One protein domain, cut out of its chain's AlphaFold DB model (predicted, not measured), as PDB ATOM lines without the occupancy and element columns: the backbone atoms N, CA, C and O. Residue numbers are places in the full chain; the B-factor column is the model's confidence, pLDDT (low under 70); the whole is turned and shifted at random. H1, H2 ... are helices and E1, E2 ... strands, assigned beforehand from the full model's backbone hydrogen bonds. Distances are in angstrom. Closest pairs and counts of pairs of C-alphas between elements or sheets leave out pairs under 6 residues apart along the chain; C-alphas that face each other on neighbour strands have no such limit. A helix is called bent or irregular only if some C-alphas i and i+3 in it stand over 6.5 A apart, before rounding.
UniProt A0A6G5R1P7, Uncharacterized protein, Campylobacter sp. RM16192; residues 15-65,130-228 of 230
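This is residues 15 to 65 and 130 to 228 of the 230 residues of an uncharacterized protein of Campylobacter sp. RM16192 (UniProt A0A6G5R1P7). A long helix, H4, runs through the middle of an elongated body, between the helical hairpin H1 and H2, which crosses it on one side, and H7 and H6 on the other, H7 packed along it. H3 follows the hairpin, H8 fits in between H2, H3 and H7, and at one end H5 turns off H4 as a corner; residues 168 to 173, of which 168 to 171 belong to H5, stick out. The 150 printed residues hold eight named helices and one short strand, in the order H1 H2 H3 H4 H5 H6 H7 E1 H8; the class is mostly helix. The whole is compact, with a radius of gyration of the C-alphas of 16.3 A and spans of 49 by 29 by 23 A.

H4, residues 131 to 155, is the hub, touching five other helices. H1, residues 16 to 36, touches residues 133 to 141 of H4 at a steep tilt of 60 degrees; their closest C-alphas, Ile 23 and Ala 137, are 5.0 A apart. H2, residues 42 to 53, touches residues 141 to 149 of H4 at 61 degrees, a steep tilt, closest at the C-alphas of Ser 43 and Val 145, 5.3 A. H1 and H2 form a hairpin at a shallow tilt of 9 degrees, closest at the C-alphas of Ile 31 and Ala 44, 5.8 A. H7, residues 192 to 208, touches residues 132 to 143 of H4 at a shallow tilt of 18 degrees, opposite ways, with the C-alphas of Tyr 143 and Tyr 194 closest at 5.5 A. H6, residues 181 to 187, touches residues 142 to 149 of H4, closest at the C-alphas of Thr 146 and Gly 186, 5.8 A; it is irregular, C-alphas 182 and 185 being 7.4 A apart. H5, residues 157 to 171, and H4 touch only at the corner, closest at the C-alphas of Tyr 153 and Lys 160, 4.6 A. H3, residues 55 to 63, touches H8, residues 221 to 226, at a shallow tilt of 22 degrees, with the C-alphas of Gly 57 and Ala 225 closest at 4.6 A. E1, residues 211 to 213, pairs with no named strand. Every O i to N i+4 pair is within hydrogen-bond range in H1, H3, H4, H5 and H8, against 5 of 8 in H2, 12 of 13 in H7 and 0 of 3 in H6, where 3 of 4 O i to N i+3 pairs are within range.

H4 is 36.0 A long, from C-alpha 131 at (26.661, -50.922, 28.075) to C-alpha 155 at (58.670, -49.395, 11.656). H1 measures 30.1 A, H7 24.9 A, H5 21.4 A and H2 17.3 A. H8 ends at C-alpha 226, (38.580, -46.161, 12.208).

The C-alphas farthest apart, those of Gln 172 and Gln 215, are 50.0 A apart. Residues 66 to 129 are not printed, and C-alphas 65 and 130 are 15.7 A apart across the cut. Of the links that are printed whole, none is long. The mean pLDDT of the printed part is 80.0; 33 residues are under 70, among them residues 35 to 43, 174 to 181 and 207 to 217.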
ATOM      1  N   ASP A  15      20.677 -42.626  17.027       68.88
ATOM      2  CA  ASP A  15      21.277 -41.298  17.165       68.88
ATOM      3  C   ASP A  15      22.800 -41.390  17.027       68.88
ATOM      4  O   ASP A  15      23.464 -41.818  17.978       68.88
ATOM      5  N   PRO A  16      23.368 -41.049  15.857       76.38
ATOM      6  CA  PRO A  16      24.769 -41.329  15.585       76.38
ATOM      7  C   PRO A  16      25.691 -40.423  16.411       76.38
ATOM      8  O   PRO A  16      26.750 -40.874  16.836       76.38
ATOM      9  N   GLU A  17      25.278 -39.181  16.687       79.19
ATOM     10  CA  GLU A  17      26.056 -38.223  17.485       79.19
ATOM     11  C   GLU A  17      26.104 -38.665  18.944       79.19
ATOM     12  O   GLU A  17      27.186 -38.751  19.516       79.19
ATOM     13  N   LYS A  18      24.962 -39.063  19.527       78.25
ATOM     14  CA  LYS A  18      24.935 -39.572  20.907       78.25
ATOM     15  C   LYS A  18      25.822 -40.810  21.076       78.25
ATOM     16  O   LYS A  18      26.523 -40.935  22.078       78.25
ATOM     17  N   ALA A  19      25.795 -41.722  20.106       80.25
ATOM     18  CA  ALA A  19      26.630 -42.917  20.130       80.25
ATOM     19  C   ALA A  19      28.117 -42.578  20.011       80.25
ATOM     20  O   ALA A  19      28.928 -43.096  20.774       80.25
ATOM     21  N   PHE A  20      28.469 -41.679  19.089       87.50
ATOM     22  CA  PHE A  20      29.837 -41.205  18.930       87.50
ATOM     23  C   PHE A  20      30.353 -40.504  20.193       87.50
ATOM     24  O   PHE A  20      31.446 -40.823  20.660       87.50
ATOM     25  N   ASP A  21      29.565 -39.601  20.780       84.44
ATOM     26  CA  ASP A  21      29.938 -38.870  21.991       84.44
ATOM     27  C   ASP A  21      30.211 -39.815  23.159       84.44
ATOM     28  O   ASP A  21      31.199 -39.642  23.877       84.44
ATOM     29  N   GLN A  22      29.387 -40.853  23.314       84.06
ATOM     30  CA  GLN A  22      29.612 -41.863  24.339       84.06
ATOM     31  C   GLN A  22      30.854 -42.715  24.040       84.06
ATOM     32  O   GLN A  22      31.657 -42.927  24.942       84.06
ATOM     33  N   ILE A  23      31.069 -43.158  22.792       89.56
ATOM     34  CA  ILE A  23      32.296 -43.885  22.408       89.56
ATOM     35  C   ILE A  23      33.536 -43.056  22.743       89.56
ATOM     36  O   ILE A  23      34.488 -43.575  23.322       89.56
ATOM     37  N   ARG A  24      33.523 -41.768  22.393       91.25
ATOM     38  CA  ARG A  24      34.628 -40.846  22.657       91.25
ATOM     39  C   ARG A  24      34.884 -40.702  24.157       91.25
ATOM     40  O   ARG A  24      36.027 -40.839  24.583       91.25
ATOM     41  N   LEU A  25      33.833 -40.473  24.946       86.25
ATOM     42  CA  LEU A  25      33.930 -40.316  26.399       86.25
ATOM     43  C   LEU A  25      34.463 -41.586  27.081       86.25
ATOM     44  O   LEU A  25      35.356 -41.507  27.919       86.25
ATOM     45  N   GLU A  26      33.974 -42.759  26.685       85.56
ATOM     46  CA  GLU A  26      34.447 -44.054  27.188       85.56
ATOM     47  C   GLU A  26      35.911 -44.320  26.823       85.56
ATOM     48  O   GLU A  26      36.698 -44.784  27.649       85.56
ATOM     49  N   ILE A  27      36.322 -43.967  25.603       88.88
ATOM     50  CA  ILE A  27      37.725 -44.073  25.194       88.88
ATOM     51  C   ILE A  27      38.604 -43.125  26.013       88.88
ATOM     52  O   ILE A  27      39.663 -43.553  26.468       88.88
ATOM     53  N   ASP A  28      38.167 -41.892  26.278       84.50
ATOM     54  CA  ASP A  28      38.880 -40.961  27.164       84.50
ATOM     55  C   ASP A  28      39.023 -41.521  28.588       84.50
ATOM     56  O   ASP A  28      40.103 -41.432  29.185       84.50
ATOM     57  N   MET A  29      37.986 -42.179  29.116       82.31
ATOM     58  CA  MET A  29      38.062 -42.865  30.410       82.31
ATOM     59  C   MET A  29      39.061 -44.022  30.380       82.31
ATOM     60  O   MET A  29      39.911 -44.120  31.263       82.31
ATOM     61  N   HIS A  30      39.038 -44.866  29.346       85.12
ATOM     62  CA  HIS A  30      39.996 -45.964  29.215       85.12
ATOM     63  C   HIS A  30      41.435 -45.484  29.050       85.12
ATOM     64  O   HIS A  30      42.346 -46.118  29.574       85.12
ATOM     65  N   ILE A  31      41.650 -44.356  28.372       80.75
ATOM     66  CA  ILE A  31      42.953 -43.695  28.311       80.75
ATOM     67  C   ILE A  31      43.405 -43.309  29.723       80.75
ATOM     68  O   ILE A  31      44.519 -43.656  30.119       80.75
ATOM     69  N   CYS A  32      42.546 -42.642  30.500       76.56
ATOM     70  CA  CYS A  32      42.852 -42.268  31.881       76.56
ATOM     71  C   CYS A  32      43.189 -43.499  32.731       76.56
ATOM     72  O   CYS A  32      44.250 -43.543  33.349       76.56
ATOM     73  N   GLU A  33      42.346 -44.531  32.714       75.50
ATOM     74  CA  GLU A  33      42.561 -45.760  33.488       75.50
ATOM     75  C   GLU A  33      43.817 -46.529  33.065       75.50
ATOM     76  O   GLU A  33      44.511 -47.099  33.908       75.50
ATOM     77  N   PHE A  34      44.151 -46.513  31.774       72.75
ATOM     78  CA  PHE A  34      45.378 -47.113  31.264       72.75
ATOM     79  C   PHE A  34      46.632 -46.388  31.783       72.75
ATOM     80  O   PHE A  34      47.653 -47.030  32.047       72.75
ATOM     81  N   PHE A  35      46.556 -45.065  31.972       66.69
ATOM     82  CA  PHE A  35      47.664 -44.234  32.456       66.69
ATOM     83  C   PHE A  35      47.757 -44.109  33.978       66.69
ATOM     84  O   PHE A  35      48.865 -43.905  34.480       66.69
ATOM     85  N   ILE A  36      46.649 -44.262  34.714       55.84
ATOM     86  CA  ILE A  36      46.601 -44.101  36.180       55.84
ATOM     87  C   ILE A  36      47.622 -45.009  36.892       55.84
ATOM     88  O   ILE A  36      48.149 -44.617  37.930       55.84
ATOM     89  N   ASN A  37      48.025 -46.131  36.279       50.91
ATOM     90  CA  ASN A  37      49.005 -47.053  36.865       50.91
ATOM     91  C   ASN A  37      50.341 -47.180  36.110       50.91
ATOM     92  O   ASN A  37      51.239 -47.863  36.604       50.91
ATOM     93  N   LYS A  38      50.536 -46.541  34.942       51.84
ATOM     94  CA  LYS A  38      51.781 -46.677  34.158       51.84
ATOM     95  C   LYS A  38      52.149 -45.426  33.366       51.84
ATOM     96  O   LYS A  38      51.436 -44.984  32.471       51.84
ATOM     97  N   LYS A  39      53.349 -44.907  33.635       50.59
ATOM     98  CA  LYS A  39      53.978 -43.856  32.829       50.59
ATOM     99  C   LYS A  39      54.454 -44.459  31.492       50.59
ATOM    100  O   LYS A  39      55.089 -45.507  31.498       50.59
ATOM    101  N   PHE A  40      54.205 -43.755  30.382       52.91
ATOM    102  CA  PHE A  40      54.846 -43.929  29.059       52.91
ATOM    103  C   PHE A  40      54.292 -44.967  28.062       52.91
ATOM    104  O   PHE A  40      55.062 -45.714  27.464       52.91
ATOM    105  N   PHE A  41      52.996 -44.943  27.744       62.31
ATOM    106  CA  PHE A  41      52.516 -45.545  26.488       62.31
ATOM    107  C   PHE A  41      51.765 -44.536  25.621       62.31
ATOM    108  O   PHE A  41      50.557 -44.353  25.730       62.31
ATOM    109  N   ILE A  42      52.510 -43.894  24.720       62.75
ATOM    110  CA  ILE A  42      51.991 -42.905  23.760       62.75
ATOM    111  C   ILE A  42      50.883 -43.518  22.876       62.75
ATOM    112  O   ILE A  42      49.980 -42.814  22.436       62.75
ATOM    113  N   SER A  43      50.881 -44.841  22.673       67.00
ATOM    114  CA  SER A  43      49.875 -45.542  21.863       67.00
ATOM    115  C   SER A  43      48.435 -45.340  22.349       67.00
ATOM    116  O   SER A  43      47.542 -45.191  21.519       67.00
ATOM    117  N   ALA A  44      48.206 -45.257  23.664       72.19
ATOM    118  CA  ALA A  44      46.884 -44.966  24.224       72.19
ATOM    119  C   ALA A  44      46.439 -43.522  23.944       72.19
ATOM    120  O   ALA A  44      45.269 -43.290  23.653       72.19
ATOM    121  N   PHE A  45      47.366 -42.558  23.931       75.25
ATOM    122  CA  PHE A  45      47.058 -41.156  23.628       75.25
ATOM    123  C   PHE A  45      46.520 -40.970  22.201       75.25
ATOM    124  O   PHE A  45      45.631 -40.152  21.963       75.25
ATOM    125  N   TYR A  46      47.011 -41.764  21.247       81.25
ATOM    126  CA  TYR A  46      46.533 -41.702  19.867       81.25
ATOM    127  C   TYR A  46      45.109 -42.242  19.683       81.25
ATOM    128  O   TYR A  46      44.493 -41.931  18.667       81.25
ATOM    129  N   ALA A  47      44.554 -42.994  20.643       87.50
ATOM    130  CA  ALA A  47      43.206 -43.546  20.515       87.50
ATOM    131  C   ALA A  47      42.133 -42.456  20.371       87.50
ATOM    132  O   ALA A  47      41.272 -42.566  19.500       87.50
ATOM    133  N   ASN A  48      42.234 -41.366  21.137       86.44
ATOM    134  CA  ASN A  48      41.299 -40.245  21.030       86.44
ATOM    135  C   ASN A  48      41.422 -39.533  19.664       86.44
ATOM    136  O   ASN A  48      40.424 -39.292  18.988       86.44
ATOM    137  N   GLN A  49      42.649 -39.282  19.190       88.00
ATOM    138  CA  GLN A  49      42.861 -38.668  17.870       88.00
ATOM    139  C   GLN A  49      42.297 -39.524  16.732       88.00
ATOM    140  O   GLN A  49      41.625 -39.002  15.847       88.00
ATOM    141  N   VAL A  50      42.536 -40.838  16.770       90.31
ATOM    142  CA  VAL A  50      42.014 -41.773  15.765       90.31
ATOM    143  C   VAL A  50      40.485 -41.724  15.717       90.31
ATOM    144  O   VAL A  50      39.916 -41.669  14.632       90.31
ATOM    145  N   ILE A  51      39.819 -41.693  16.872       92.19
ATOM    146  CA  ILE A  51      38.351 -41.673  16.936       92.19
ATOM    147  C   ILE A  51      37.774 -40.359  16.437       92.19
ATOM    148  O   ILE A  51      36.829 -40.379  15.652       92.19
ATOM    149  N   ASN A  52      38.367 -39.227  16.815       91.25
ATOM    150  CA  ASN A  52      37.918 -37.928  16.318       91.25
ATOM    151  C   ASN A  52      38.107 -37.800  14.804       91.25
ATOM    152  O   ASN A  52      37.209 -37.314  14.120       91.25
ATOM    153  N   ASN A  53      39.222 -38.297  14.261       91.69
ATOM    154  CA  ASN A  53      39.453 -38.306  12.814       91.69
ATOM    155  C   ASN A  53      38.486 -39.245  12.077       91.69
ATOM    156  O   ASN A  53      38.115 -38.984  10.937       91.69
ATOM    157  N   ALA A  54      38.049 -40.321  12.732       92.06
ATOM    158  CA  ALA A  54      37.088 -41.278  12.196       92.06
ATOM    159  C   ALA A  54      35.619 -40.853  12.373       92.06
ATOM    160  O   ALA A  54      34.736 -41.625  11.988       92.06
ATOM    161  N   LYS A  55      35.340 -39.663  12.937       93.31
ATOM    162  CA  LYS A  55      33.989 -39.225  13.327       93.31
ATOM    163  C   LYS A  55      32.958 -39.465  12.229       93.31
ATOM    164  O   LYS A  55      32.019 -40.220  12.457       93.31
ATOM    165  N   GLU A  56      33.148 -38.899  11.038       91.06
ATOM    166  CA  GLU A  56      32.155 -39.007   9.957       91.06
ATOM    167  C   GLU A  56      31.890 -40.461   9.543       91.06
ATOM    168  O   GLU A  56      30.738 -40.866   9.409       91.06
ATOM    169  N   GLY A  57      32.935 -41.289   9.446       90.00
ATOM    170  CA  GLY A  57      32.772 -42.706   9.121       90.00
ATOM    171  C   GLY A  57      32.030 -43.488  10.211       90.00
ATOM    172  O   GLY A  57      31.246 -44.385   9.905       90.00
ATOM    173  N   ILE A  58      32.244 -43.148  11.486       90.38
ATOM    174  CA  ILE A  58      31.512 -43.742  12.613       90.38
ATOM    175  C   ILE A  58      30.050 -43.276  12.608       90.38
ATOM    176  O   ILE A  58      29.149 -44.098  12.787       90.38
ATOM    177  N   LEU A  59      29.800 -41.987  12.358       87.62
ATOM    178  CA  LEU A  59      28.447 -41.450  12.237       87.62
ATOM    179  C   LEU A  59      27.679 -42.153  11.118       87.62
ATOM    180  O   LEU A  59      26.540 -42.555  11.333       87.62
ATOM    181  N   ASP A  60      28.297 -42.361   9.956       84.56
ATOM    182  CA  ASP A  60      27.671 -43.056   8.828       84.56
ATOM    183  C   ASP A  60      27.335 -44.513   9.145       84.56
ATOM    184  O   ASP A  60      26.268 -44.997   8.759       84.56
ATOM    185  N   VAL A  61      28.185 -45.215   9.902       85.88
ATOM    186  CA  VAL A  61      27.853 -46.560  10.394       85.88
ATOM    187  C   VAL A  61      26.569 -46.515  11.218       85.88
ATOM    188  O   VAL A  61      25.660 -47.295  10.949       85.88
ATOM    189  N   PHE A  62      26.460 -45.584  12.167       79.81
ATOM    190  CA  PHE A  62      25.307 -45.488  13.063       79.81
ATOM    191  C   PHE A  62      24.041 -44.907  12.415       79.81
ATOM    192  O   PHE A  62      22.944 -45.327  12.773       79.81
ATOM    193  N   ARG A  63      24.161 -44.015  11.422       77.12
ATOM    194  CA  ARG A  63      23.028 -43.493  10.625       77.12
ATOM    195  C   ARG A  63      22.290 -44.598   9.876       77.12
ATOM    196  O   ARG A  63      21.081 -44.518   9.688       77.12
ATOM    197  N   ASN A  64      23.021 -45.628   9.463       72.56
ATOM    198  CA  ASN A  64      22.487 -46.764   8.720       72.56
ATOM    199  C   ASN A  64      21.871 -47.852   9.619       72.56
ATOM    200  O   ASN A  64      21.430 -48.883   9.108       72.56
ATOM    201  N   PHE A  65      21.832 -47.638  10.938       66.00
ATOM    202  CA  PHE A  65      20.977 -48.412  11.829       66.00
ATOM    203  C   PHE A  65      19.581 -47.787  11.843       66.00
ATOM    204  O   PHE A  65      19.353 -46.719  12.420       66.00
ATOM    205  N   ASP A 130      25.176 -46.518  27.879       67.62
ATOM    206  CA  ASP A 130      24.796 -47.682  27.081       67.62
ATOM    207  C   ASP A 130      25.901 -48.758  27.108       67.62
ATOM    208  O   ASP A 130      26.950 -48.581  26.488       67.62
ATOM    209  N   ILE A 131      25.664 -49.866  27.822       67.81
ATOM    210  CA  ILE A 131      26.661 -50.922  28.075       67.81
ATOM    211  C   ILE A 131      27.267 -51.512  26.797       67.81
ATOM    212  O   ILE A 131      28.463 -51.801  26.746       67.81
ATOM    213  N   PHE A 132      26.475 -51.642  25.729       74.06
ATOM    214  CA  PHE A 132      26.977 -52.150  24.456       74.06
ATOM    215  C   PHE A 132      27.912 -51.143  23.788       74.06
ATOM    216  O   PHE A 132      28.900 -51.534  23.166       74.06
ATOM    217  N   ILE A 133      27.637 -49.847  23.953       81.56
ATOM    218  CA  ILE A 133      28.519 -48.778  23.485       81.56
ATOM    219  C   ILE A 133      29.783 -48.689  24.348       81.56
ATOM    220  O   ILE A 133      30.863 -48.528  23.785       81.56
ATOM    221  N   CYS A 134      29.702 -48.906  25.664       78.38
ATOM    222  CA  CYS A 134      30.884 -49.043  26.527       78.38
ATOM    223  C   CYS A 134      31.761 -50.225  26.089       78.38
ATOM    224  O   CYS A 134      32.973 -50.090  25.933       78.38
ATOM    225  N   HIS A 135      31.155 -51.386  25.819       81.75
ATOM    226  CA  HIS A 135      31.871 -52.562  25.320       81.75
ATOM    227  C   HIS A 135      32.507 -52.293  23.951       81.75
ATOM    228  O   HIS A 135      33.672 -52.634  23.722       81.75
ATOM    229  N   LEU A 136      31.769 -51.650  23.042       88.94
ATOM    230  CA  LEU A 136      32.289 -51.244  21.741       88.94
ATOM    231  C   LEU A 136      33.483 -50.296  21.900       88.94
ATOM    232  O   LEU A 136      34.505 -50.499  21.243       88.94
ATOM    233  N   ALA A 137      33.385 -49.304  22.785       89.06
ATOM    234  CA  ALA A 137      34.434 -48.333  23.071       89.06
ATOM    235  C   ALA A 137      35.690 -48.995  23.654       89.06
ATOM    236  O   ALA A 137      36.791 -48.765  23.150       89.06
ATOM    237  N   PHE A 138      35.537 -49.900  24.621       88.81
ATOM    238  CA  PHE A 138      36.642 -50.661  25.205       88.81
ATOM    239  C   PHE A 138      37.401 -51.486  24.163       88.81
ATOM    240  O   PHE A 138      38.630 -51.423  24.057       88.81
ATOM    241  N   HIS A 139      36.677 -52.243  23.339       92.00
ATOM    242  CA  HIS A 139      37.307 -53.057  22.303       92.00
ATOM    243  C   HIS A 139      37.870 -52.217  21.155       92.00
ATOM    244  O   HIS A 139      38.879 -52.603  20.562       92.00
ATOM    245  N   THR A 140      37.280 -51.053  20.879       94.06
ATOM    246  CA  THR A 140      37.828 -50.061  19.949       94.06
ATOM    247  C   THR A 140      39.145 -49.485  20.469       94.06
ATOM    248  O   THR A 140      40.126 -49.446  19.728       94.06
ATOM    249  N   PHE A 141      39.215 -49.124  21.752       91.94
ATOM    250  CA  PHE A 141      40.444 -48.680  22.406       91.94
ATOM    251  C   PHE A 141      41.552 -49.733  22.282       91.94
ATOM    252  O   PHE A 141      42.636 -49.441  21.769       91.94
ATOM    253  N   LEU A 142      41.271 -50.985  22.660       91.06
ATOM    254  CA  LEU A 142      42.249 -52.071  22.561       91.06
ATOM    255  C   LEU A 142      42.677 -52.343  21.114       91.06
ATOM    256  O   LEU A 142      43.860 -52.589  20.864       91.06
ATOM    257  N   TYR A 143      41.753 -52.261  20.151       93.88
ATOM    258  CA  TYR A 143      42.078 -52.359  18.727       93.88
ATOM    259  C   TYR A 143      43.093 -51.292  18.308       93.88
ATOM    260  O   TYR A 143      44.124 -51.634  17.725       93.88
ATOM    261  N   ILE A 144      42.834 -50.021  18.626       92.62
ATOM    262  CA  ILE A 144      43.701 -48.908  18.221       92.62
ATOM    263  C   ILE A 144      45.085 -49.047  18.856       92.62
ATOM    264  O   ILE A 144      46.090 -49.001  18.145       92.62
ATOM    265  N   VAL A 145      45.145 -49.294  20.167       89.75
ATOM    266  CA  VAL A 145      46.410 -49.431  20.904       89.75
ATOM    267  C   VAL A 145      47.251 -50.578  20.348       89.75
ATOM    268  O   VAL A 145      48.424 -50.391  20.019       89.75
ATOM    269  N   THR A 146      46.663 -51.765  20.188       89.94
ATOM    270  CA  THR A 146      47.403 -52.941  19.703       89.94
ATOM    271  C   THR A 146      47.803 -52.823  18.237       89.94
ATOM    272  O   THR A 146      48.875 -53.299  17.852       89.94
ATOM    273  N   LYS A 147      46.997 -52.145  17.413       92.12
ATOM    274  CA  LYS A 147      47.347 -51.857  16.022       92.12
ATOM    275  C   LYS A 147      48.492 -50.855  15.925       92.12
ATOM    276  O   LYS A 147      49.424 -51.084  15.158       92.12
ATOM    277  N   PHE A 148      48.461 -49.792  16.724       90.00
ATOM    278  CA  PHE A 148      49.556 -48.831  16.802       90.00
ATOM    279  C   PHE A 148      50.854 -49.510  17.249       90.00
ATOM    280  O   PHE A 148      51.888 -49.337  16.606       90.00
ATOM    281  N   ASN A 149      50.792 -50.349  18.288       88.75
ATOM    282  CA  ASN A 149      51.939 -51.137  18.736       88.75
ATOM    283  C   ASN A 149      52.492 -52.023  17.612       88.75
ATOM    284  O   ASN A 149      53.705 -52.107  17.458       88.75
ATOM    285  N   SER A 150      51.624 -52.671  16.825       91.75
ATOM    286  CA  SER A 150      52.050 -53.476  15.672       91.75
ATOM    287  C   SER A 150      52.814 -52.635  14.653       91.75
ATOM    288  O   SER A 150      53.912 -53.019  14.268       91.75
ATOM    289  N   ILE A 151      52.270 -51.480  14.258       90.81
ATOM    290  CA  ILE A 151      52.909 -50.588  13.281       90.81
ATOM    291  C   ILE A 151      54.263 -50.109  13.809       90.81
ATOM    292  O   ILE A 151      55.277 -50.294  13.147       90.81
ATOM    293  N   MET A 152      54.300 -49.560  15.025       88.81
ATOM    294  CA  MET A 152      55.533 -49.032  15.613       88.81
ATOM    295  C   MET A 152      56.598 -50.102  15.824       88.81
ATOM    296  O   MET A 152      57.782 -49.819  15.673       88.81
ATOM    297  N   TYR A 153      56.198 -51.330  16.153       90.88
ATOM    298  CA  TYR A 153      57.129 -52.446  16.267       90.88
ATOM    299  C   TYR A 153      57.804 -52.770  14.932       90.88
ATOM    300  O   TYR A 153      58.992 -53.089  14.907       90.88
ATOM    301  N   ASP A 154      57.055 -52.688  13.832       92.44
ATOM    302  CA  ASP A 154      57.565 -53.006  12.501       92.44
ATOM    303  C   ASP A 154      58.373 -51.843  11.899       92.44
ATOM    304  O   ASP A 154      59.292 -52.078  11.116       92.44
ATOM    305  N   THR A 155      58.075 -50.592  12.278       92.44
ATOM    306  CA  THR A 155      58.670 -49.395  11.656       92.44
ATOM    307  C   THR A 155      59.698 -48.652  12.513       92.44
ATOM    308  O   THR A 155      60.433 -47.827  11.975       92.44
ATOM    309  N   ASN A 156      59.763 -48.879  13.830       91.25
ATOM    310  CA  ASN A 156      60.649 -48.147  14.740       91.25
ATOM    311  C   ASN A 156      61.511 -49.103  15.580       91.25
ATOM    312  O   ASN A 156      61.038 -49.755  16.511       91.25
ATOM    313  N   THR A 157      62.812 -49.141  15.281       92.69
ATOM    314  CA  THR A 157      63.782 -50.036  15.929       92.69
ATOM    315  C   THR A 157      63.900 -49.816  17.440       92.69
ATOM    316  O   THR A 157      64.036 -50.786  18.183       92.69
ATOM    317  N   GLU A 158      63.834 -48.572  17.918       89.25
ATOM    318  CA  GLU A 158      63.925 -48.277  19.354       89.25
ATOM    319  C   GLU A 158      62.648 -48.695  20.088       89.25
ATOM    320  O   GLU A 158      62.717 -49.323  21.146       89.25
ATOM    321  N   PHE A 159      61.480 -48.454  19.484       87.94
ATOM    322  CA  PHE A 159      60.215 -48.966  20.006       87.94
ATOM    323  C   PHE A 159      60.222 -50.494  20.070       87.94
ATOM    324  O   PHE A 159      59.827 -51.067  21.082       87.94
ATOM    325  N   LYS A 160      60.720 -51.163  19.025       91.44
ATOM    326  CA  LYS A 160      60.874 -52.618  18.996       91.44
ATOM    327  C   LYS A 160      61.747 -53.125  20.144       91.44
ATOM    328  O   LYS A 160      61.303 -54.001  20.879       91.44
ATOM    329  N   LYS A 161      62.938 -52.548  20.353       89.88
ATOM    330  CA  LYS A 161      63.835 -52.917  21.467       89.88
ATOM    331  C   LYS A 161      63.165 -52.742  22.830       89.88
ATOM    332  O   LYS A 161      63.255 -53.628  23.681       89.88
ATOM    333  N   PHE A 162      62.479 -51.615  23.032       86.50
ATOM    334  CA  PHE A 162      61.712 -51.364  24.250       86.50
ATOM    335  C   PHE A 162      60.619 -52.424  24.441       86.50
ATOM    336  O   PHE A 162      60.537 -53.044  25.497       86.50
ATOM    337  N   PHE A 163      59.818 -52.682  23.407       85.19
ATOM    338  CA  PHE A 163      58.710 -53.632  23.456       85.19
ATOM    339  C   PHE A 163      59.180 -55.076  23.688       85.19
ATOM    340  O   PHE A 163      58.592 -55.787  24.498       85.19
ATOM    341  N   ASP A 164      60.270 -55.501  23.041       88.31
ATOM    342  CA  ASP A 164      60.890 -56.814  23.264       88.31
ATOM    343  C   ASP A 164      61.400 -56.950  24.708       88.31
ATOM    344  O   ASP A 164      61.253 -58.004  25.328       88.31
ATOM    345  N   SER A 165      61.929 -55.867  25.288       85.31
ATOM    346  CA  SER A 165      62.346 -55.849  26.696       85.31
ATOM    347  C   SER A 165      61.161 -56.067  27.641       85.31
ATOM    348  O   SER A 165      61.308 -56.748  28.654       85.31
ATOM    349  N   LEU A 166      59.963 -55.569  27.306       79.38
ATOM    350  CA  LEU A 166      58.762 -55.834  28.105       79.38
ATOM    351  C   LEU A 166      58.395 -57.319  28.112       79.38
ATOM    352  O   LEU A 166      58.010 -57.841  29.152       79.38
ATOM    353  N   GLU A 167      58.526 -58.004  26.977       77.81
ATOM    354  CA  GLU A 167      58.265 -59.443  26.885       77.81
ATOM    355  C   GLU A 167      59.268 -60.264  27.706       77.81
ATOM    356  O   GLU A 167      58.888 -61.243  28.348       77.81
ATOM    357  N   VAL A 168      60.538 -59.846  27.741       83.44
ATOM    358  CA  VAL A 168      61.555 -60.454  28.613       83.44
ATOM    359  C   VAL A 168      61.199 -60.251  30.085       83.44
ATOM    360  O   VAL A 168      61.174 -61.218  30.841       83.44
ATOM    361  N   LEU A 169      60.857 -59.023  30.478       77.06
ATOM    362  CA  LEU A 169      60.474 -58.692  31.852       77.06
ATOM    363  C   LEU A 169      59.209 -59.444  32.300       77.06
ATOM    364  O   LEU A 169      59.162 -59.938  33.422       77.06
ATOM    365  N   LYS A 170      58.207 -59.608  31.421       73.62
ATOM    366  CA  LYS A 170      56.994 -60.398  31.717       73.62
ATOM    367  C   LYS A 170      57.327 -61.861  32.014       73.62
ATOM    368  O   LYS A 170      56.770 -62.426  32.943       73.62
ATOM    369  N   LYS A 171      58.234 -62.470  31.241       78.19
ATOM    370  CA  LYS A 171      58.674 -63.864  31.452       78.19
ATOM    371  C   LYS A 171      59.454 -64.066  32.751       78.19
ATOM    372  O   LYS A 171      59.615 -65.202  33.178       78.19
ATOM    373  N   GLN A 172      59.973 -62.990  33.330       79.62
ATOM    374  CA  GLN A 172      60.733 -62.995  34.578       79.62
ATOM    375  C   GLN A 172      59.869 -62.606  35.787       79.62
ATOM    376  O   GLN A 172      60.424 -62.272  36.830       79.62
ATOM    377  N   ASP A 173      58.537 -62.595  35.644       70.38
ATOM    378  CA  ASP A 173      57.586 -62.132  36.665       70.38
ATOM    379  C   ASP A 173      57.922 -60.736  37.219       70.38
ATOM    380  O   ASP A 173      57.653 -60.413  38.378       70.38
ATOM    381  N   PHE A 174      58.517 -59.873  36.385       64.81
ATOM    382  CA  PHE A 174      58.868 -58.527  36.813       64.81
ATOM    383  C   PHE A 174      57.586 -57.760  37.175       64.81
ATOM    384  O   PHE A 174      56.670 -57.674  36.343       64.81
ATOM    385  N   PRO A 175      57.498 -57.178  38.387       57.66
ATOM    386  CA  PRO A 175      56.286 -56.535  38.862       57.66
ATOM    387  C   PRO A 175      56.093 -55.233  38.097       57.66
ATOM    388  O   PRO A 175      56.605 -54.173  38.445       57.66
ATOM    389  N   PHE A 176      55.305 -55.306  37.036       56.31
ATOM    390  CA  PHE A 176      54.929 -54.172  36.207       56.31
ATOM    391  C   PHE A 176      54.039 -53.135  36.926       56.31
ATOM    392  O   PHE A 176      53.513 -52.236  36.270       56.31
ATOM    393  N   GLY A 177      53.872 -53.243  38.245       52.38
ATOM    394  CA  GLY A 177      52.836 -52.566  39.013       52.38
ATOM    395  C   GLY A 177      51.470 -53.221  38.816       52.38
ATOM    396  O   GLY A 177      51.322 -54.169  38.040       52.38
ATOM    397  N   ASP A 178      50.475 -52.692  39.520       52.91
ATOM    398  CA  ASP A 178      49.089 -53.156  39.495       52.91
ATOM    399  C   ASP A 178      48.431 -52.773  38.153       52.91
ATOM    400  O   ASP A 178      47.683 -51.802  38.016       52.91
ATOM    401  N   VAL A 179      48.804 -53.472  37.078       57.22
ATOM    402  CA  VAL A 179      48.132 -53.333  35.786       57.22
ATOM    403  C   VAL A 179      46.761 -53.941  35.958       57.22
ATOM    404  O   VAL A 179      46.654 -55.163  36.048       57.22
ATOM    405  N   ASN A 180      45.726 -53.102  35.955       66.31
ATOM    406  CA  ASN A 180      44.357 -53.584  35.882       66.31
ATOM    407  C   ASN A 180      44.271 -54.627  34.755       66.31
ATOM    408  O   ASN A 180      44.574 -54.319  33.595       66.31
ATOM    409  N   GLU A 181      43.940 -55.872  35.112       69.81
ATOM    410  CA  GLU A 181      44.128 -57.028  34.233       69.81
ATOM    411  C   GLU A 181      43.403 -56.871  32.897       69.81
ATOM    412  O   GLU A 181      43.887 -57.354  31.870       69.81
ATOM    413  N   LYS A 182      42.302 -56.109  32.892       75.88
ATOM    414  CA  LYS A 182      41.522 -55.804  31.690       75.88
ATOM    415  C   LYS A 182      42.342 -55.117  30.591       75.88
ATOM    416  O   LYS A 182      42.037 -55.276  29.414       75.88
ATOM    417  N   TYR A 183      43.420 -54.411  30.938       78.62
ATOM    418  CA  TYR A 183      44.282 -53.698  29.990       78.62
ATOM    419  C   TYR A 183      45.565 -54.438  29.604       78.62
ATOM    420  O   TYR A 183      46.374 -53.895  28.845       78.62
ATOM    421  N   LYS A 184      45.772 -55.678  30.067       78.19
ATOM    422  CA  LYS A 184      46.978 -56.467  29.739       78.19
ATOM    423  C   LYS A 184      47.206 -56.596  28.235       78.19
ATOM    424  O   LYS A 184      48.342 -56.551  27.764       78.19
ATOM    425  N   ASP A 185      46.129 -56.691  27.469       81.25
ATOM    426  CA  ASP A 185      46.217 -56.777  26.020       81.25
ATOM    427  C   ASP A 185      46.712 -55.494  25.340       81.25
ATOM    428  O   ASP A 185      47.222 -55.565  24.225       81.25
ATOM    429  N   GLY A 186      46.646 -54.334  26.004       80.94
ATOM    430  CA  GLY A 186      47.244 -53.089  25.509       80.94
ATOM    431  C   GLY A 186      48.768 -53.177  25.338       80.94
ATOM    432  O   GLY A 186      49.356 -52.369  24.625       80.94
ATOM    433  N   PHE A 187      49.405 -54.200  25.920       80.06
ATOM    434  CA  PHE A 187      50.820 -54.543  25.733       80.06
ATOM    435  C   PHE A 187      51.024 -55.651  24.689       80.06
ATOM    436  O   PHE A 187      52.016 -56.375  24.750       80.06
ATOM    437  N   SER A 188      50.073 -55.831  23.769       83.88
ATOM    438  CA  SER A 188      50.141 -56.770  22.648       83.88
ATOM    439  C   SER A 188      50.243 -56.034  21.309       83.88
ATOM    440  O   SER A 188      49.997 -54.831  21.208       83.88
ATOM    441  N   LYS A 189      50.580 -56.793  20.265       88.88
ATOM    442  CA  LYS A 189      50.526 -56.384  18.851       88.88
ATOM    443  C   LYS A 189      49.403 -57.088  18.082       88.88
ATOM    444  O   LYS A 189      49.212 -56.853  16.895       88.88
ATOM    445  N   ASN A 190      48.668 -57.991  18.737       89.69
ATOM    446  CA  ASN A 190      47.620 -58.778  18.095       89.69
ATOM    447  C   ASN A 190      46.278 -58.038  18.125       89.69
ATOM    448  O   ASN A 190      45.446 -58.263  19.004       89.69
ATOM    449  N   TYR A 191      46.064 -57.187  17.125       91.31
ATOM    450  CA  TYR A 191      44.822 -56.429  16.969       91.31
ATOM    451  C   TYR A 191      43.697 -57.215  16.270       91.31
ATOM    452  O   TYR A 191      42.526 -56.847  16.365       91.31
ATOM    453  N   ASN A 192      44.016 -58.318  15.579       91.25
ATOM    454  CA  ASN A 192      43.064 -59.064  14.745       91.25
ATOM    455  C   ASN A 192      41.887 -59.649  15.537       91.25
ATOM    456  O   ASN A 192      40.782 -59.763  15.003       91.25
ATOM    457  N   LYS A 193      42.095 -60.002  16.814       89.94
ATOM    458  CA  LYS A 193      41.005 -60.491  17.673       89.94
ATOM    459  C   LYS A 193      39.905 -59.445  17.865       89.94
ATOM    460  O   LYS A 193      38.729 -59.793  17.801       89.94
ATOM    461  N   TYR A 194      40.267 -58.167  17.987       91.62
ATOM    462  CA  TYR A 194      39.301 -57.095  18.229       91.62
ATOM    463  C   TYR A 194      38.449 -56.776  17.012       91.62
ATOM    464  O   TYR A 194      37.295 -56.414  17.182       91.62
ATOM    465  N   VAL A 195      38.946 -57.005  15.793       91.12
ATOM    466  CA  VAL A 195      38.124 -56.893  14.576       91.12
ATOM    467  C   VAL A 195      36.903 -57.810  14.672       91.12
ATOM    468  O   VAL A 195      35.779 -57.388  14.407       91.12
ATOM    469  N   LYS A 196      37.095 -59.070  15.086       88.94
ATOM    470  CA  LYS A 196      35.988 -60.025  15.239       88.94
ATOM    471  C   LYS A 196      35.048 -59.615  16.373       88.94
ATOM    472  O   LYS A 196      33.838 -59.618  16.164       88.94
ATOM    473  N   THR A 197      35.596 -59.233  17.526       87.62
ATOM    474  CA  THR A 197      34.808 -58.811  18.693       87.62
ATOM    475  C   THR A 197      33.968 -57.567  18.409       87.62
ATOM    476  O   THR A 197      32.781 -57.565  18.697       87.62
ATOM    477  N   ILE A 198      34.543 -56.549  17.767       91.25
ATOM    478  CA  ILE A 198      33.843 -55.310  17.408       91.25
ATOM    479  C   ILE A 198      32.659 -55.596  16.480       91.25
ATOM    480  O   ILE A 198      31.560 -55.116  16.732       91.25
ATOM    481  N   ASN A 199      32.841 -56.424  15.446       88.50
ATOM    482  CA  ASN A 199      31.716 -56.796  14.582       88.50
ATOM    483  C   ASN A 199      30.620 -57.548  15.349       88.50
ATOM    484  O   ASN A 199      29.445 -57.310  15.096       88.50
ATOM    485  N   LYS A 200      30.992 -58.439  16.279       85.62
ATOM    486  CA  LYS A 200      30.025 -59.166  17.114       85.62
ATOM    487  C   LYS A 200      29.202 -58.201  17.970       85.62
ATOM    488  O   LYS A 200      27.987 -58.323  17.985       85.62
ATOM    489  N   ILE A 201      29.845 -57.215  18.596       82.88
ATOM    490  CA  ILE A 201      29.164 -56.196  19.409       82.88
ATOM    491  C   ILE A 201      28.229 -55.335  18.551       82.88
ATOM    492  O   ILE A 201      27.122 -55.031  18.972       82.88
ATOM    493  N   LEU A 202      28.629 -54.969  17.329       85.56
ATOM    494  CA  LEU A 202      27.754 -54.228  16.411       85.56
ATOM    495  C   LEU A 202      26.511 -55.041  16.008       85.56
ATOM    496  O   LEU A 202      25.426 -54.472  15.917       85.56
ATOM    497  N   CYS A 203      26.651 -56.358  15.809       81.38
ATOM    498  CA  CYS A 203      25.506 -57.256  15.630       81.38
ATOM    499  C   CYS A 203      24.631 -57.301  16.888       81.38
ATOM    500  O   CYS A 203      23.427 -57.128  16.778       81.38
ATOM    501  N   GLU A 204      25.225 -57.445  18.077       76.25
ATOM    502  CA  GLU A 204      24.489 -57.456  19.350       76.25
ATOM    503  C   GLU A 204      23.717 -56.146  19.576       76.25
ATOM    504  O   GLU A 204      22.559 -56.189  19.975       76.25
ATOM    505  N   ILE A 205      24.304 -54.990  19.244       75.31
ATOM    506  CA  ILE A 205      23.619 -53.687  19.239       75.31
ATOM    507  C   ILE A 205      22.411 -53.710  18.295       75.31
ATOM    508  O   ILE A 205      21.344 -53.204  18.652       75.31
ATOM    509  N   SER A 206      22.587 -54.271  17.094       73.44
ATOM    510  CA  SER A 206      21.524 -54.389  16.094       73.44
ATOM    511  C   SER A 206      20.371 -55.241  16.616       73.44
ATOM    512  O   SER A 206      19.234 -54.778  16.659       73.44
ATOM    513  N   ASP A 207      20.687 -56.456  17.062       68.00
ATOM    514  CA  ASP A 207      19.725 -57.457  17.512       68.00
ATOM    515  C   ASP A 207      18.982 -56.972  18.760       68.00
ATOM    516  O   ASP A 207      17.752 -57.001  18.812       68.00
ATOM    517  N   PHE A 208      19.718 -56.438  19.741       63.25
ATOM    518  CA  PHE A 208      19.156 -55.955  21.000       63.25
ATOM    519  C   PHE A 208      18.149 -54.815  20.797       63.25
ATOM    520  O   PHE A 208      17.119 -54.753  21.468       63.25
ATOM    521  N   ARG A 209      18.428 -53.907  19.858       62.53
ATOM    522  CA  ARG A 209      17.577 -52.737  19.583       62.53
ATOM    523  C   ARG A 209      16.551 -52.982  18.485       62.53
ATOM    524  O   ARG A 209      15.870 -52.038  18.089       62.53
ATOM    525  N   ASN A 210      16.468 -54.214  17.975       60.81
ATOM    526  CA  ASN A 210      15.694 -54.563  16.787       60.81
ATOM    527  C   ASN A 210      15.961 -53.598  15.608       60.81
ATOM    528  O   ASN A 210      15.062 -53.215  14.856       60.81
ATOM    529  N   LEU A 211      17.212 -53.148  15.485       64.31
ATOM    530  CA  LEU A 211      17.680 -52.345  14.365       64.31
ATOM    531  C   LEU A 211      18.045 -53.299  13.231       64.31
ATOM    532  O   LEU A 211      18.601 -54.373  13.469       64.31
ATOM    533  N   LYS A 212      17.800 -52.891  11.986       64.56
ATOM    534  CA  LYS A 212      18.470 -53.509  10.843       64.56
ATOM    535  C   LYS A 212      19.666 -52.659  10.462       64.56
ATOM    536  O   LYS A 212      19.533 -51.467  10.189       64.56
ATOM    537  N   ILE A 213      20.824 -53.302  10.424       64.56
ATOM    538  CA  ILE A 213      21.980 -52.800   9.692       64.56
ATOM    539  C   ILE A 213      21.609 -52.831   8.204       64.56
ATOM    540  O   ILE A 213      21.204 -53.882   7.700       64.56
ATOM    541  N   SER A 214      21.712 -51.691   7.509       62.38
ATOM    542  CA  SER A 214      21.512 -51.654   6.053       62.38
ATOM    543  C   SER A 214      22.348 -52.741   5.366       62.38
ATOM    544  O   SER A 214      23.519 -52.930   5.702       62.38
ATOM    545  N   GLN A 215      21.766 -53.435   4.381       60.84
ATOM    546  CA  GLN A 215      22.480 -54.444   3.586       60.84
ATOM    547  C   GLN A 215      23.701 -53.857   2.854       60.84
ATOM    548  O   GLN A 215      24.622 -54.598   2.513       60.84
ATOM    549  N   ASP A 216      23.743 -52.532   2.676       57.78
ATOM    550  CA  ASP A 216      24.874 -51.813   2.086       57.78
ATOM    551  C   ASP A 216      26.079 -51.693   3.037       57.78
ATOM    552  O   ASP A 216      27.209 -51.460   2.589       57.78
ATOM    553  N   ILE A 217      25.889 -51.884   4.351       62.41
ATOM    554  CA  ILE A 217      26.998 -51.894   5.308       62.41
ATOM    555  C   ILE A 217      27.760 -53.210   5.174       62.41
ATOM    556  O   ILE A 217      27.347 -54.279   5.627       62.41
ATOM    557  N   LYS A 218      28.963 -53.115   4.610       71.06
ATOM    558  CA  LYS A 218      29.897 -54.238   4.534       71.06
ATOM    559  C   LYS A 218      30.368 -54.655   5.929       71.06
ATOM    560  O   LYS A 218      30.615 -53.827   6.806       71.06
ATOM    561  N   ARG A 219      30.625 -55.956   6.101       72.44
ATOM    562  CA  ARG A 219      31.362 -56.478   7.262       72.44
ATOM    563  C   ARG A 219      32.644 -55.662   7.470       72.44
ATOM    564  O   ARG A 219      33.380 -55.429   6.512       72.44
ATOM    565  N   ASN A 220      32.941 -55.296   8.717       83.44
ATOM    566  CA  ASN A 220      34.064 -54.435   9.102       83.44
ATOM    567  C   ASN A 220      33.931 -52.944   8.739       83.44
ATOM    568  O   ASN A 220      34.924 -52.240   8.900       83.44
ATOM    569  N   ALA A 221      32.778 -52.429   8.292       85.94
ATOM    570  CA  ALA A 221      32.631 -51.004   7.950       85.94
ATOM    571  C   ALA A 221      33.112 -50.062   9.068       85.94
ATOM    572  O   ALA A 221      33.844 -49.116   8.803       85.94
ATOM    573  N   TYR A 222      32.814 -50.388  10.327       90.12
ATOM    574  CA  TYR A 222      33.299 -49.636  11.487       90.12
ATOM    575  C   TYR A 222      34.832 -49.668  11.639       90.12
ATOM    576  O   TYR A 222      35.466 -48.654  11.906       90.12
ATOM    577  N   ILE A 223      35.464 -50.818  11.389       91.81
ATOM    578  CA  ILE A 223      36.932 -50.934  11.386       91.81
ATOM    579  C   ILE A 223      37.538 -50.148  10.221       91.81
ATOM    580  O   ILE A 223      38.606 -49.562  10.366       91.81
ATOM    581  N   VAL A 224      36.876 -50.136   9.062       90.38
ATOM    582  CA  VAL A 224      37.288 -49.322   7.914       90.38
ATOM    583  C   VAL A 224      37.203 -47.838   8.263       90.38
ATOM    584  O   VAL A 224      38.174 -47.136   8.006       90.38
ATOM    585  N   ALA A 225      36.123 -47.395   8.916       89.94
ATOM    586  CA  ALA A 225      35.952 -46.019   9.381       89.94
ATOM    587  C   ALA A 225      37.081 -45.578  10.326       89.94
ATOM    588  O   ALA A 225      37.674 -44.524  10.129       89.94
ATOM    589  N   ILE A 226      37.455 -46.425  11.291       90.94
ATOM    590  CA  ILE A 226      38.580 -46.161  12.208       90.94
ATOM    591  C   ILE A 226      39.927 -46.087  11.472       90.94
ATOM    592  O   ILE A 226      40.845 -45.396  11.901       90.94
ATOM    593  N   ASN A 227      40.067 -46.818  10.368       87.19
ATOM    594  CA  ASN A 227      41.318 -46.929   9.621       87.19
ATOM    595  C   ASN A 227      41.498 -45.868   8.533       87.19
ATOM    596  O   ASN A 227      42.473 -45.963   7.781       87.19
ATOM    597  N   ILE A 228      40.572 -44.913   8.408       67.75
ATOM    598  CA  ILE A 228      40.656 -43.864   7.392       67.75
ATOM    599  C   ILE A 228      41.977 -43.107   7.573       67.75
ATOM    600  O   ILE A 228      42.329 -42.667   8.667       67.75
TER     601      ILE A 228